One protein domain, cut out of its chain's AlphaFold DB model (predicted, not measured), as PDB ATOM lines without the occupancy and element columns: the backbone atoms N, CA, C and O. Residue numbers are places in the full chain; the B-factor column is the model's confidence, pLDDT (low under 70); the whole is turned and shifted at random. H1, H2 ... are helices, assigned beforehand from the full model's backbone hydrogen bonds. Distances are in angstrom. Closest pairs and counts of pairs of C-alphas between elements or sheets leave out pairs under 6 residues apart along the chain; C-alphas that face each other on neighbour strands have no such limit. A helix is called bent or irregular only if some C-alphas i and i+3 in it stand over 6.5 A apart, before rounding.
ATOM      1  N   TRP A  93     239.787 317.938 231.404       61.66
ATOM      2  CA  TRP A  93     239.870 317.767 232.853       61.66
ATOM      3  C   TRP A  93     239.996 316.314 233.310       61.66
ATOM      4  O   TRP A  93     240.569 316.098 234.376       61.66
ATOM      5  N   TYR A  94     239.605 315.319 232.501       60.06
ATOM      6  CA  TYR A  94     239.886 313.906 232.803       60.06
ATOM      7  C   TYR A  94     241.387 313.608 232.937       60.06
ATOM      8  O   TYR A  94     241.769 312.640 233.587       60.06
ATOM      9  N   LYS A  95     242.246 314.443 232.339       57.50
ATOM     10  CA  LYS A  95     243.708 314.299 232.385       57.50
ATOM     11  C   LYS A  95     244.376 315.241 233.392       57.50
ATOM     12  O   LYS A  95     245.598 315.214 233.535       57.50
ATOM     13  N   ASN A  96     243.615 316.097 234.078       65.56
ATOM     14  CA  ASN A  96     244.181 317.070 235.006       65.56
ATOM     15  C   ASN A  96     244.322 316.462 236.412       65.56
ATOM     16  O   ASN A  96     243.331 316.251 237.106       65.56
ATOM     17  N   LYS A  97     245.570 316.260 236.861       67.00
ATOM     18  CA  LYS A  97     245.900 315.688 238.181       67.00
ATOM     19  C   LYS A  97     245.262 316.433 239.362       67.00
ATOM     20  O   LYS A  97     244.982 315.817 240.386       67.00
ATOM     21  N   GLN A  98     245.041 317.745 239.254       65.06
ATOM     22  CA  GLN A  98     244.382 318.513 240.316       65.06
ATOM     23  C   GLN A  98     242.893 318.186 240.379       65.06
ATOM     24  O   GLN A  98     242.402 317.894 241.459       65.06
ATOM     25  N   ILE A  99     242.194 318.140 239.243       64.19
ATOM     26  CA  ILE A  99     240.788 317.707 239.216       64.19
ATOM     27  C   ILE A  99     240.657 316.252 239.643       64.19
ATOM     28  O   ILE A  99     239.773 315.930 240.427       64.19
ATOM     29  N   GLU A 100     241.585 315.390 239.236       66.69
ATOM     30  CA  GLU A 100     241.642 314.018 239.729       66.69
ATOM     31  C   GLU A 100     241.769 313.969 241.264       66.69
ATOM     32  O   GLU A 100     241.105 313.160 241.913       66.69
ATOM     33  N   LYS A 101     242.575 314.858 241.865       68.62
ATOM     34  CA  LYS A 101     242.703 314.995 243.323       68.62
ATOM     35  C   LYS A 101     241.407 315.497 243.969       68.62
ATOM     36  O   LYS A 101     240.975 314.891 244.943       68.62
ATOM     37  N   ILE A 102     240.753 316.511 243.400       65.69
ATOM     38  CA  ILE A 102     239.453 317.030 243.874       65.69
ATOM     39  C   ILE A 102     238.393 315.930 243.827       65.69
ATOM     40  O   ILE A 102     237.707 315.685 244.814       65.69
ATOM     41  N   ILE A 103     238.309 315.213 242.707       63.56
ATOM     42  CA  ILE A 103     237.421 314.065 242.526       63.56
ATOM     43  C   ILE A 103     237.743 312.975 243.565       63.56
ATOM     44  O   ILE A 103     236.842 312.357 244.124       63.56
ATOM     45  N   LYS A 104     239.023 312.699 243.851       64.00
ATOM     46  CA  LYS A 104     239.424 311.742 244.901       64.00
ATOM     47  C   LYS A 104     239.038 312.218 246.306       64.00
ATOM     48  O   LYS A 104     238.632 311.397 247.123       64.00
ATOM     49  N   GLU A 105     239.154 313.508 246.601       63.94
ATOM     50  CA  GLU A 105     238.792 314.094 247.898       63.94
ATOM     51  C   GLU A 105     237.274 314.159 248.099       63.94
ATOM     52  O   GLU A 105     236.783 313.816 249.177       63.94
ATOM     53  N   SER A 106     236.510 314.491 247.058       58.72
ATOM     54  CA  SER A 106     235.045 314.447 247.083       58.72
ATOM     55  C   SER A 106     234.528 313.010 247.227       58.72
ATOM     56  O   SER A 106     233.594 312.776 247.993       58.72
ATOM     57  N   LYS A 107     235.204 312.020 246.622       57.59
ATOM     58  CA  LYS A 107     234.943 310.579 246.828       57.59
ATOM     59  C   LYS A 107     235.156 310.107 248.266       57.59
ATOM     60  O   LYS A 107     234.484 309.176 248.686       57.59
ATOM     61  N   LYS A 108     236.064 310.717 249.037       55.28
ATOM     62  CA  LYS A 108     236.249 310.365 250.460       55.28
ATOM     63  C   LYS A 108     235.092 310.845 251.337       55.28
ATOM     64  O   LYS A 108     234.839 310.253 252.379       55.28
ATOM     65  N   LYS A 109     234.393 311.906 250.922       52.09
ATOM     66  CA  LYS A 109     233.258 312.494 251.651       52.09
ATOM     67  C   LYS A 109     231.900 311.928 251.231       52.09
ATOM     68  O   LYS A 109     230.899 312.248 251.863       52.09
ATOM     69  N   ILE A 110     231.835 311.126 250.165       45.31
ATOM     70  CA  ILE A 110     230.570 310.673 249.589       45.31
ATOM     71  C   ILE A 110     230.603 309.161 249.354       45.31
ATOM     72  O   ILE A 110     231.575 308.629 248.832       45.31
ATOM     73  N   SER A 111     229.531 308.472 249.753       46.00
ATOM     74  CA  SER A 111     229.378 307.017 249.644       46.00
ATOM     75  C   SER A 111     229.678 306.468 248.235       46.00
ATOM     76  O   SER A 111     229.632 307.181 247.230       46.00
ATOM     77  N   LYS A 112     229.952 305.156 248.188       41.97
ATOM     78  CA  LYS A 112     230.459 304.317 247.077       41.97
ATOM     79  C   LYS A 112     229.751 304.448 245.703       41.97
ATOM     80  O   LYS A 112     230.197 303.818 244.752       41.97
ATOM     81  N   TYR A 113     228.711 305.275 245.570       42.47
ATOM     82  CA  TYR A 113     227.868 305.446 244.377       42.47
ATOM     83  C   TYR A 113     228.090 306.754 243.575       42.47
ATOM     84  O   TYR A 113     227.443 306.936 242.549       42.47
ATOM     85  N   LYS A 114     228.990 307.672 243.974       50.44
ATOM     86  CA  LYS A 114     229.116 309.022 243.355       50.44
ATOM     87  C   LYS A 114     230.366 309.286 242.496       50.44
ATOM     88  O   LYS A 114     230.787 310.431 242.372       50.44
ATOM     89  N   LYS A 115     230.982 308.269 241.881       39.91
ATOM     90  CA  LYS A 115     232.114 308.522 240.963       39.91
ATOM     91  C   LYS A 115     231.701 309.243 239.673       39.91
ATOM     92  O   LYS A 115     232.535 309.968 239.177       39.91
ATOM     93  N   CYS A 116     230.496 309.038 239.143       50.09
ATOM     94  CA  CYS A 116     230.066 309.720 237.913       50.09
ATOM     95  C   CYS A 116     229.432 311.094 238.190       50.09
ATOM     96  O   CYS A 116     229.558 312.004 237.388       50.09
ATOM     97  N   ALA A 117     228.844 311.282 239.375       61.41
ATOM     98  CA  ALA A 117     227.997 312.436 239.662       61.41
ATOM     99  C   ALA A 117     228.705 313.802 239.580       61.41
ATOM    100  O   ALA A 117     228.088 314.751 239.134       61.41
ATOM    101  N   PHE A 118     229.967 313.939 240.006       66.88
ATOM    102  CA  PHE A 118     230.628 315.257 240.008       66.88
ATOM    103  C   PHE A 118     231.045 315.699 238.601       66.88
ATOM    104  O   PHE A 118     230.889 316.863 238.235       66.88
ATOM    105  N   GLU A 119     231.598 314.771 237.823       71.88
ATOM    106  CA  GLU A 119     231.933 314.985 236.421       71.88
ATOM    107  C   GLU A 119     230.672 315.296 235.607       71.88
ATOM    108  O   GLU A 119     230.661 316.297 234.886       71.88
ATOM    109  N   ASP A 120     229.611 314.512 235.811       76.19
ATOM    110  CA  ASP A 120     228.304 314.727 235.189       76.19
ATOM    111  C   ASP A 120     227.716 316.085 235.614       76.19
ATOM    112  O   ASP A 120     227.221 316.826 234.770       76.19
ATOM    113  N   ASP A 121     227.833 316.476 236.890       83.94
ATOM    114  CA  ASP A 121     227.344 317.766 237.393       83.94
ATOM    115  C   ASP A 121     228.071 318.952 236.729       83.94
ATOM    116  O   ASP A 121     227.436 319.949 236.368       83.94
ATOM    117  N   ILE A 122     229.397 318.875 236.543       84.75
ATOM    118  CA  ILE A 122     230.168 319.926 235.852       84.75
ATOM    119  C   ILE A 122     229.782 319.990 234.377       84.75
ATOM    120  O   ILE A 122     229.515 321.082 233.872       84.75
ATOM    121  N   GLU A 123     229.755 318.849 233.689       87.50
ATOM    122  CA  GLU A 123     229.381 318.777 232.274       87.50
ATOM    123  C   GLU A 123     227.969 319.329 232.058       87.50
ATOM    124  O   GLU A 123     227.772 320.235 231.248       87.50
ATOM    125  N   GLN A 124     227.013 318.887 232.875       91.19
ATOM    126  CA  GLN A 124     225.631 319.349 232.856       91.19
ATOM    127  C   GLN A 124     225.517 320.847 233.150       91.19
ATOM    128  O   GLN A 124     224.753 321.554 232.490       91.19
ATOM    129  N   THR A 125     226.300 321.364 234.099       93.31
ATOM    130  CA  THR A 125     226.347 322.805 234.387       93.31
ATOM    131  C   THR A 125     226.859 323.585 233.180       93.31
ATOM    132  O   THR A 125     226.241 324.570 232.776       93.31
ATOM    133  N   LEU A 126     227.962 323.145 232.571       93.94
ATOM    134  CA  LEU A 126     228.537 323.783 231.386       93.94
ATOM    135  C   LEU A 126     227.583 323.730 230.191       93.94
ATOM    136  O   LEU A 126     227.446 324.730 229.486       93.94
ATOM    137  N   ALA A 127     226.887 322.611 229.994       95.06
ATOM    138  CA  ALA A 127     225.880 322.469 228.951       95.06
ATOM    139  C   ALA A 127     224.733 323.474 229.129       95.06
ATOM    140  O   ALA A 127     224.341 324.129 228.162       95.06
ATOM    141  N   ILE A 128     224.253 323.688 230.361       97.06
ATOM    142  CA  ILE A 128     223.224 324.701 230.656       97.06
ATOM    143  C   ILE A 128     223.762 326.122 230.429       97.06
ATOM    144  O   ILE A 128     223.064 326.953 229.850       97.06
ATOM    145  N   LEU A 129     225.000 326.423 230.830       97.50
ATOM    146  CA  LEU A 129     225.613 327.742 230.596       97.50
ATOM    147  C   LEU A 129     225.760 328.042 229.093       97.50
ATOM    148  O   LEU A 129     225.436 329.140 228.632       97.50
ATOM    149  N   LEU A 130     226.192 327.050 228.313       97.81
ATOM    150  CA  LEU A 130     226.298 327.131 226.856       97.81
ATOM    151  C   LEU A 130     224.924 327.276 226.190       97.81
ATOM    152  O   LEU A 130     224.752 328.148 225.332       97.81
ATOM    153  N   GLN A 131     223.928 326.501 226.631       97.75
ATOM    154  CA  GLN A 131     222.529 326.668 226.233       97.75
ATOM    155  C   GLN A 131     222.052 328.099 226.518       97.75
ATOM    156  O   GLN A 131     221.427 328.716 225.656       97.75
ATOM    157  N   ALA A 132     222.411 328.671 227.670       98.19
ATOM    158  CA  ALA A 132     222.034 330.030 228.027       98.19
ATOM    159  C   ALA A 132     222.607 331.087 227.088       98.19
ATOM    160  O   ALA A 132     221.905 332.027 226.702       98.19
ATOM    161  N   ALA A 133     223.857 330.924 226.659       97.88
ATOM    162  CA  ALA A 133     224.442 331.814 225.665       97.88
ATOM    163  C   ALA A 133     223.771 331.673 224.289       97.88
ATOM    164  O   ALA A 133     223.541 332.690 223.626       97.88
ATOM    165  N   CYS A 134     223.409 330.454 223.879       98.25
ATOM    166  CA  CYS A 134     222.620 330.227 222.669       98.25
ATOM    167  C   CYS A 134     221.256 330.927 222.753       98.25
ATOM    168  O   CYS A 134     220.947 331.771 221.910       98.25
ATOM    169  N   GLU A 135     220.461 330.639 223.785       98.38
ATOM    170  CA  GLU A 135     219.128 331.226 223.965       98.38
ATOM    171  C   GLU A 135     219.161 332.752 224.014       98.38
ATOM    172  O   GLU A 135     218.326 333.405 223.384       98.38
ATOM    173  N   ASN A 136     220.154 333.332 224.686       98.06
ATOM    174  CA  ASN A 136     220.318 334.778 224.729       98.06
ATOM    175  C   ASN A 136     220.686 335.355 223.357       98.06
ATOM    176  O   ASN A 136     220.140 336.382 222.962       98.06
ATOM    177  N   LYS A 137     221.552 334.681 222.589       97.44
ATOM    178  CA  LYS A 137     221.891 335.096 221.217       97.44
ATOM    179  C   LYS A 137     220.679 335.050 220.281       97.44
ATOM    180  O   LYS A 137     220.588 335.875 219.375       97.44
ATOM    181  N   ALA A 138     219.762 334.114 220.517       97.38
ATOM    182  CA  ALA A 138     218.519 333.953 219.769       97.38
ATOM    183  C   ALA A 138     217.341 334.787 220.316       97.38
ATOM    184  O   ALA A 138     216.234 334.691 219.780       97.38
ATOM    185  N   ASN A 139     217.559 335.610 221.353       97.00
ATOM    186  CA  ASN A 139     216.529 336.387 222.057       97.00
ATOM    187  C   ASN A 139     215.364 335.530 222.600       97.00
ATOM    188  O   ASN A 139     214.209 335.955 222.580       97.00
ATOM    189  N   ILE A 140     215.654 334.312 223.067       97.50
ATOM    190  CA  ILE A 140     214.669 333.416 223.691       97.50
ATOM    191  C   ILE A 140     214.574 333.689 225.194       97.50
ATOM    192  O   ILE A 140     213.484 333.934 225.704       97.50
ATOM    193  N   ARG A 141     215.715 333.685 225.890       97.69
ATOM    194  CA  ARG A 141     215.809 333.873 227.342       97.69
ATOM    195  C   ARG A 141     217.050 334.691 227.674       97.69
ATOM    196  O   ARG A 141     218.112 334.468 227.100       97.69
ATOM    197  N   LYS A 142     216.918 335.672 228.571       97.38
ATOM    198  CA  LYS A 142     218.011 336.600 228.918       97.38
ATOM    199  C   LYS A 142     219.039 335.931 229.834       97.38
ATOM    200  O   LYS A 142     218.686 335.089 230.656       97.38
ATOM    201  N   LEU A 143     220.297 336.372 229.765       97.38
ATOM    202  CA  LEU A 143     221.359 335.978 230.704       97.38
ATOM    203  C   LEU A 143     221.209 336.670 232.072       97.38
ATOM    204  O   LEU A 143     221.971 337.571 232.421       97.38
ATOM    205  N   ARG A 144     220.220 336.249 232.865       97.00
ATOM    206  CA  ARG A 144     220.035 336.674 234.264       97.00
ATOM    207  C   ARG A 144     219.835 335.448 235.148       97.00
ATOM    208  O   ARG A 144     219.123 334.545 234.741       97.00
ATOM    209  N   TRP A 145     220.409 335.421 236.351       96.94
ATOM    210  CA  TRP A 145     220.323 334.238 237.222       96.94
ATOM    211  C   TRP A 145     218.876 333.817 237.524       96.94
ATOM    212  O   TRP A 145     218.541 332.645 237.395       96.94
ATOM    213  N   SER A 146     217.993 334.777 237.817       96.94
ATOM    214  CA  SER A 146     216.561 334.524 238.046       96.94
ATOM    215  C   SER A 146     215.862 333.877 236.846       96.94
ATOM    216  O   SER A 146     214.867 333.177 236.989       96.94
ATOM    217  N   GLU A 147     216.397 334.103 235.645       97.31
ATOM    218  CA  GLU A 147     215.949 333.480 234.407       97.31
ATOM    219  C   GLU A 147     216.619 332.129 234.181       97.31
ATOM    220  O   GLU A 147     216.494 331.621 233.097       97.31
ATOM    221  N   TRP A 148     217.400 331.540 235.075       97.62
ATOM    222  CA  TRP A 148     218.075 330.260 234.793       97.62
ATOM    223  C   TRP A 148     218.108 329.323 235.988       97.62
ATOM    224  O   TRP A 148     218.242 328.114 235.806       97.62
ATOM    225  N   GLU A 149     217.901 329.856 237.189       97.19
ATOM    226  CA  GLU A 149     217.856 329.123 238.447       97.19
ATOM    227  C   GLU A 149     216.993 327.859 238.363       97.19
ATOM    228  O   GLU A 149     217.466 326.776 238.695       97.19
ATOM    229  N   THR A 150     215.771 327.966 237.836       95.69
ATOM    230  CA  THR A 150     214.851 326.824 237.709       95.69
ATOM    231  C   THR A 150     215.375 325.728 236.785       95.69
ATOM    232  O   THR A 150     215.117 324.551 237.021       95.69
ATOM    233  N   THR A 151     216.142 326.081 235.751       94.75
ATOM    234  CA  THR A 151     216.768 325.103 234.852       94.75
ATOM    235  C   THR A 151     217.909 324.376 235.552       94.75
ATOM    236  O   THR A 151     217.987 323.153 235.468       94.75
ATOM    237  N   PHE A 152     218.765 325.094 236.286       94.75
ATOM    238  CA  PHE A 152     219.819 324.447 237.070       94.75
ATOM    239  C   PHE A 152     219.255 323.574 238.197       94.75
ATOM    240  O   PHE A 152     219.805 322.511 238.471       94.75
ATOM    241  N   ASP A 153     218.165 324.003 238.835       93.38
ATOM    242  CA  ASP A 153     217.492 323.251 239.896       93.38
ATOM    243  C   ASP A 153     216.844 321.966 239.366       93.38
ATOM    244  O   ASP A 153     217.108 320.882 239.885       93.38
ATOM    245  N   TYR A 154     216.106 322.059 238.254       90.38
ATOM    246  CA  TYR A 154     215.505 320.899 237.589       90.38
ATOM    247  C   TYR A 154     216.557 319.856 237.177       90.38
ATOM    248  O   TYR A 154     216.341 318.654 237.333       90.38
ATOM    249  N   MET A 155     217.726 320.317 236.721       89.25
ATOM    250  CA  MET A 155     218.860 319.461 236.355       89.25
ATOM    251  C   MET A 155     219.756 319.086 237.549       89.25
ATOM    252  O   MET A 155     220.799 318.472 237.353       89.25
ATOM    253  N   LYS A 156     219.359 319.429 238.783       90.06
ATOM    254  CA  LYS A 156     220.039 319.094 240.049       90.06
ATOM    255  C   LYS A 156     221.472 319.622 240.187       90.06
ATOM    256  O   LYS A 156     222.229 319.143 241.026       90.06
ATOM    257  N   VAL A 157     221.812 320.678 239.450       90.88
ATOM    258  CA  VAL A 157     223.147 321.305 239.426       90.88
ATOM    259  C   VAL A 157     223.143 322.767 239.894       90.88
ATOM    260  O   VAL A 157     224.111 323.501 239.690       90.88
ATOM    261  N   LYS A 158     222.080 323.204 240.586       91.69
ATOM    262  CA  LYS A 158     221.920 324.573 241.120       91.69
ATOM    263  C   LYS A 158     223.161 325.109 241.828       91.69
ATOM    264  O   LYS A 158     223.622 326.192 241.487       91.69
ATOM    265  N   LYS A 159     223.754 324.333 242.741       87.94
ATOM    266  CA  LYS A 159     224.940 324.757 243.512       87.94
ATOM    267  C   LYS A 159     226.151 325.084 242.633       87.94
ATOM    268  O   LYS A 159     226.922 325.982 242.963       87.94
ATOM    269  N   PHE A 160     226.343 324.354 241.534       87.62
ATOM    270  CA  PHE A 160     227.403 324.649 240.569       87.62
ATOM    271  C   PHE A 160     227.043 325.869 239.725       87.62
ATOM    272  O   PHE A 160     227.881 326.754 239.550       87.62
ATOM    273  N   GLY A 161     225.788 325.947 239.273       90.69
ATOM    274  CA  GLY A 161     225.249 327.102 238.560       90.69
ATOM    275  C   GLY A 161     225.460 328.409 239.325       90.69
ATOM    276  O   GLY A 161     226.051 329.332 238.777       90.69
ATOM    277  N   GLU A 162     225.072 328.468 240.603       91.81
ATOM    278  CA  GLU A 162     225.207 329.660 241.460       91.81
ATOM    279  C   GLU A 162     226.656 330.142 241.556       91.81
ATOM    280  O   GLU A 162     226.940 331.332 241.418       91.81
ATOM    281  N   LYS A 163     227.585 329.204 241.761       89.94
ATOM    282  CA  LYS A 163     229.008 329.511 241.910       89.94
ATOM    283  C   LYS A 163     229.643 330.005 240.614       89.94
ATOM    284  O   LYS A 163     230.501 330.882 240.667       89.94
ATOM    285  N   LEU A 164     229.242 329.442 239.474       91.88
ATOM    286  CA  LEU A 164     229.865 329.714 238.178       91.88
ATOM    287  C   LEU A 164     229.174 330.825 237.384       91.88
ATOM    288  O   LEU A 164     229.785 331.363 236.467       91.88
ATOM    289  N   TRP A 165     227.930 331.195 237.707       95.00
ATOM    290  CA  TRP A 165     227.134 332.101 236.871       95.00
ATOM    291  C   TRP A 165     227.810 333.452 236.632       95.00
ATOM    292  O   TRP A 165     227.894 333.912 235.497       95.00
ATOM    293  N   ARG A 166     228.324 334.094 237.688       93.44
ATOM    294  CA  ARG A 166     228.998 335.394 237.556       93.44
ATOM    295  C   ARG A 166     230.240 335.293 236.671       93.44
ATOM    296  O   ARG A 166     230.390 336.087 235.746       93.44
ATOM    297  N   ASP A 167     231.090 334.304 236.926       92.62
ATOM    298  CA  ASP A 167     232.338 334.129 236.178       92.62
ATOM    299  C   ASP A 167     232.068 333.686 234.736       92.62
ATOM    300  O   ASP A 167     232.848 333.989 233.839       92.62
ATOM    301  N   TRP A 168     230.943 333.012 234.489       95.31
ATOM    302  CA  TRP A 168     230.461 332.712 233.146       95.31
ATOM    303  C   TRP A 168     230.114 333.989 232.378       95.31
ATOM    304  O   TRP A 168     230.504 334.144 231.221       95.31
ATOM    305  N   LEU A 169     229.424 334.941 233.011       95.62
ATOM    306  CA  LEU A 169     229.133 336.230 232.376       95.62
ATOM    307  C   LEU A 169     230.410 337.025 232.072       95.62
ATOM    308  O   LEU A 169     230.467 337.710 231.050       95.62
ATOM    309  N   GLU A 170     231.427 336.931 232.929       93.69
ATOM    310  CA  GLU A 170     232.755 337.508 232.678       93.69
ATOM    311  C   GLU A 170     233.465 336.776 231.528       93.69
ATOM    312  O   GLU A 170     233.947 337.413 230.591       93.69
ATOM    313  N   TYR A 171     233.429 335.443 231.518       94.44
ATOM    314  CA  TYR A 171     233.965 334.620 230.437       94.44
ATOM    315  C   TYR A 171     233.361 334.968 229.077       94.44
ATOM    316  O   TYR A 171     234.086 335.044 228.091       94.44
ATOM    317  N   LEU A 172     232.053 335.222 228.998       94.00
ATOM    318  CA  LEU A 172     231.412 335.612 227.741       94.00
ATOM    319  C   LEU A 172     231.940 336.945 227.184       94.00
ATOM    320  O   LEU A 172     231.966 337.116 225.964       94.00
ATOM    321  N   LYS A 173     232.369 337.869 228.054       91.81
ATOM    322  CA  LYS A 173     232.956 339.163 227.667       91.81
ATOM    323  C   LYS A 173     234.426 339.012 227.278       91.81
ATOM    324  O   LYS A 173     234.830 339.490 226.222       91.81
ATOM    325  N   ASP A 174     235.176 338.255 228.074       88.06
ATOM    326  CA  ASP A 174     236.630 338.115 227.954       88.06
ATOM    327  C   ASP A 174     237.056 336.776 227.343       88.06
ATOM    328  O   ASP A 174     238.183 336.316 227.537       88.06
ATOM    329  N   ARG A 175     236.176 336.135 226.565       87.81
ATOM    330  CA  ARG A 175     236.434 334.824 225.950       87.81
ATOM    331  C   ARG A 175     237.799 334.743 225.251       87.81
ATOM    332  O   ARG A 175     238.455 333.721 225.426       87.81
ATOM    333  N   PRO A 176     238.274 335.759 224.492       86.19
ATOM    334  CA  PRO A 176     239.587 335.712 223.835       86.19
ATOM    335  C   PRO A 176     240.788 335.522 224.774       86.19
ATOM    336  O   PRO A 176     241.830 335.061 224.321       86.19
ATOM    337  N   LYS A 177     240.653 335.832 226.072       88.12
ATOM    338  CA  LYS A 177     241.686 335.579 227.093       88.12
ATOM    339  C   LYS A 177     241.937 334.085 227.316       88.12
ATOM    340  O   LYS A 177     242.998 333.698 227.805       88.12
ATOM    341  N   TYR A 178     240.958 333.250 226.982       84.50
ATOM    342  CA  TYR A 178     240.999 331.811 227.171       84.50
ATOM    343  C   TYR A 178     241.154 331.118 225.819       84.50
ATOM    344  O   TYR A 178     240.434 331.403 224.863       84.50
ATOM    345  N   LYS A 179     242.066 330.147 225.747       83.56
ATOM    346  CA  LYS A 179     242.246 329.313 224.553       83.56
ATOM    347  C   LYS A 179     240.974 328.521 224.234       83.56
ATOM    348  O   LYS A 179     240.629 328.343 223.068       83.56
ATOM    349  N   ASN A 180     240.304 328.034 225.273       86.12
ATOM    350  CA  ASN A 180     239.084 327.240 225.210       86.12
ATOM    351  C   ASN A 180     238.326 327.298 226.548       86.12
ATOM    352  O   ASN A 180     238.816 327.858 227.534       86.12
ATOM    353  N   ILE A 181     237.117 326.738 226.578       88.88
ATOM    354  CA  ILE A 181     236.274 326.707 227.785       88.88
ATOM    355  C   ILE A 181     236.898 325.880 228.915       88.88
ATOM    356  O   ILE A 181     236.694 326.197 230.084       88.88
ATOM    357  N   GLU A 182     237.729 324.883 228.589       83.75
ATOM    358  CA  GLU A 182     238.423 324.064 229.584       83.75
ATOM    359  C   GLU A 182     239.382 324.908 230.420       83.75
ATOM    360  O   GLU A 182     239.406 324.791 231.640       83.75
ATOM    361  N   GLN A 183     240.156 325.794 229.791       84.44
ATOM    362  CA  GLN A 183     241.077 326.667 230.519       84.44
ATOM    363  C   GLN A 183     240.342 327.577 231.510       84.44
ATOM    364  O   GLN A 183     240.851 327.833 232.604       84.44
ATOM    365  N   TRP A 184     239.152 328.056 231.140       89.19
ATOM    366  CA  TRP A 184     238.314 328.851 232.031       89.19
ATOM    367  C   TRP A 184     237.799 328.016 233.204       89.19
ATOM    368  O   TRP A 184     238.090 328.347 234.353       89.19
ATOM    369  N   ILE A 185     237.122 326.894 232.944       85.12
ATOM    370  CA  ILE A 185     236.515 326.105 234.024       85.12
ATOM    371  C   ILE A 185     237.567 325.513 234.974       85.12
ATOM    372  O   ILE A 185     237.334 325.443 236.178       85.12
ATOM    373  N   LEU A 186     238.768 325.175 234.480       79.62
ATOM    374  CA  LEU A 186     239.897 324.755 235.321       79.62
ATOM    375  C   LEU A 186     240.299 325.835 236.339       79.62
ATOM    376  O   LEU A 186     240.605 325.510 237.488       79.62
ATOM    377  N   LYS A 187     240.306 327.108 235.925       79.62
ATOM    378  CA  LYS A 187     240.617 328.238 236.806       79.62
ATOM    379  C   LYS A 187     239.547 328.396 237.885       79.62
ATOM    380  O   LYS A 187     239.895 328.568 239.050       79.62
ATOM    381  N   GLU A 188     238.275 328.288 237.515       82.00
ATOM    382  CA  GLU A 188     237.170 328.541 238.447       82.00
ATOM    383  C   GLU A 188     236.916 327.368 239.409       82.00
ATOM    384  O   GLU A 188     236.706 327.594 240.604       82.00
ATOM    385  N   ILE A 189     237.057 326.112 238.955       72.56
ATOM    386  CA  ILE A 189     237.000 324.930 239.840       72.56
ATOM    387  C   ILE A 189     238.045 325.039 240.954       72.56
ATOM    388  O   ILE A 189     237.729 324.790 242.117       72.56
ATOM    389  N   LYS A 190     239.273 325.455 240.616       63.19
ATOM    390  CA  LYS A 190     240.374 325.595 241.578       63.19
ATOM    391  C   LYS A 190     240.108 326.663 242.645       63.19
ATOM    392  O   LYS A 190     240.605 326.526 243.757       63.19
ATOM    393  N   LEU A 191     239.381 327.726 242.301       56.19
ATOM    394  CA  LEU A 191     239.199 328.893 243.167       56.19
ATOM    395  C   LEU A 191     237.936 328.833 244.034       56.19
ATOM    396  O   LEU A 191     237.910 329.498 245.065       56.19
ATOM    397  N   ARG A 192     236.878 328.129 243.601       58.91
ATOM    398  CA  ARG A 192     235.527 328.325 244.179       58.91
ATOM    399  C   ARG A 192     234.700 327.059 244.410       58.91
ATOM    400  O   ARG A 192     233.648 327.109 245.060       58.91
ATOM    401  N   LEU A 193     235.106 325.928 243.833       58.81
ATOM    402  CA  LEU A 193     234.412 324.645 244.014       58.81
ATOM    403  C   LEU A 193     235.085 323.739 245.056       58.81
ATOM    404  O   LEU A 193     234.484 322.739 245.452       58.81
ATOM    405  N   LEU A 194     236.258 324.155 245.535       51.78
ATOM    406  CA  LEU A 194     236.904 323.738 246.780       51.78
ATOM    407  C   LEU A 194     236.569 324.713 247.911       51.78
ATOM    408  O   LEU A 194     236.570 324.249 249.071       51.78
TER     409      LEU A 194
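Overview. This is residues 93 to 194 of the 194 residues of an uncharacterized protein of candidate division CPR3 bacterium (UniProt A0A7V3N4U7). The long helix H2 makes a straight spine, and the kinked helix H4 crosses over it; short H3 and then H5 also pack on H4, while H1 is set off by the first end of H2. Residues 108 to 113, of which 108 and 109 belong to H1, stick out. The printed part has 102 residues with five named helices, H1 to H5 in order, and no named strand; the class is all helix. It is compact, with a radius of gyration of the C-alphas of 14.2 A and spans of 43 by 31 by 18 A.

Along the chain. H1 is residues 97 to 109, 18.7 A long, beginning at C-alpha 97 (245.900, 315.688, 238.181). H2, residues 117 to 137, measures 29.8 A. H3 is residues 149 to 154. H4, residues 158 to 173, measures 22.7 A; it is irregular, with C-alphas 163 and 166 7.3 A apart, and has a kink of 47 degrees near residue 166. H5, residues 181 to 193, ends at C-alpha 193 (234.412, 324.645, 244.014); it is only just irregular, with C-alphas 190 and 193 6.51 A apart.

Arrangement. The hub, H4, touches H2, H3 and H5, each at a steep tilt. The closest C-alphas are Thr 125 and Gly 161 for H2, 6.1 A, Phe 152 and Lys 158 for H3, 4.6 A, and Lys 163 and Arg 192 for H5, 7.0 A. H2 and H3 only just touch, with 3 pairs of C-alphas within 8 A, the closest being Thr 125 and Phe 152, 7.2 A. H1 is close to H2 but not clearly touching, with C-alphas 103 and 118 7.3 A apart, and H1 and H5 are near each other. H2 and H5 are apart. Every O i to N i+4 pair is within hydrogen-bond range in H2, H3 and H5, against 8 of 9 in H1 and 8 of 12 in H4.

Size, cuts and confidence. The two C-alphas farthest apart, Lys 108 and Asn 139, are 43.3 A apart. The printed part has no cut; the link from H2 to H3 is long. The pLDDT is under 70 in residues 93 to 118 and 190 to 194.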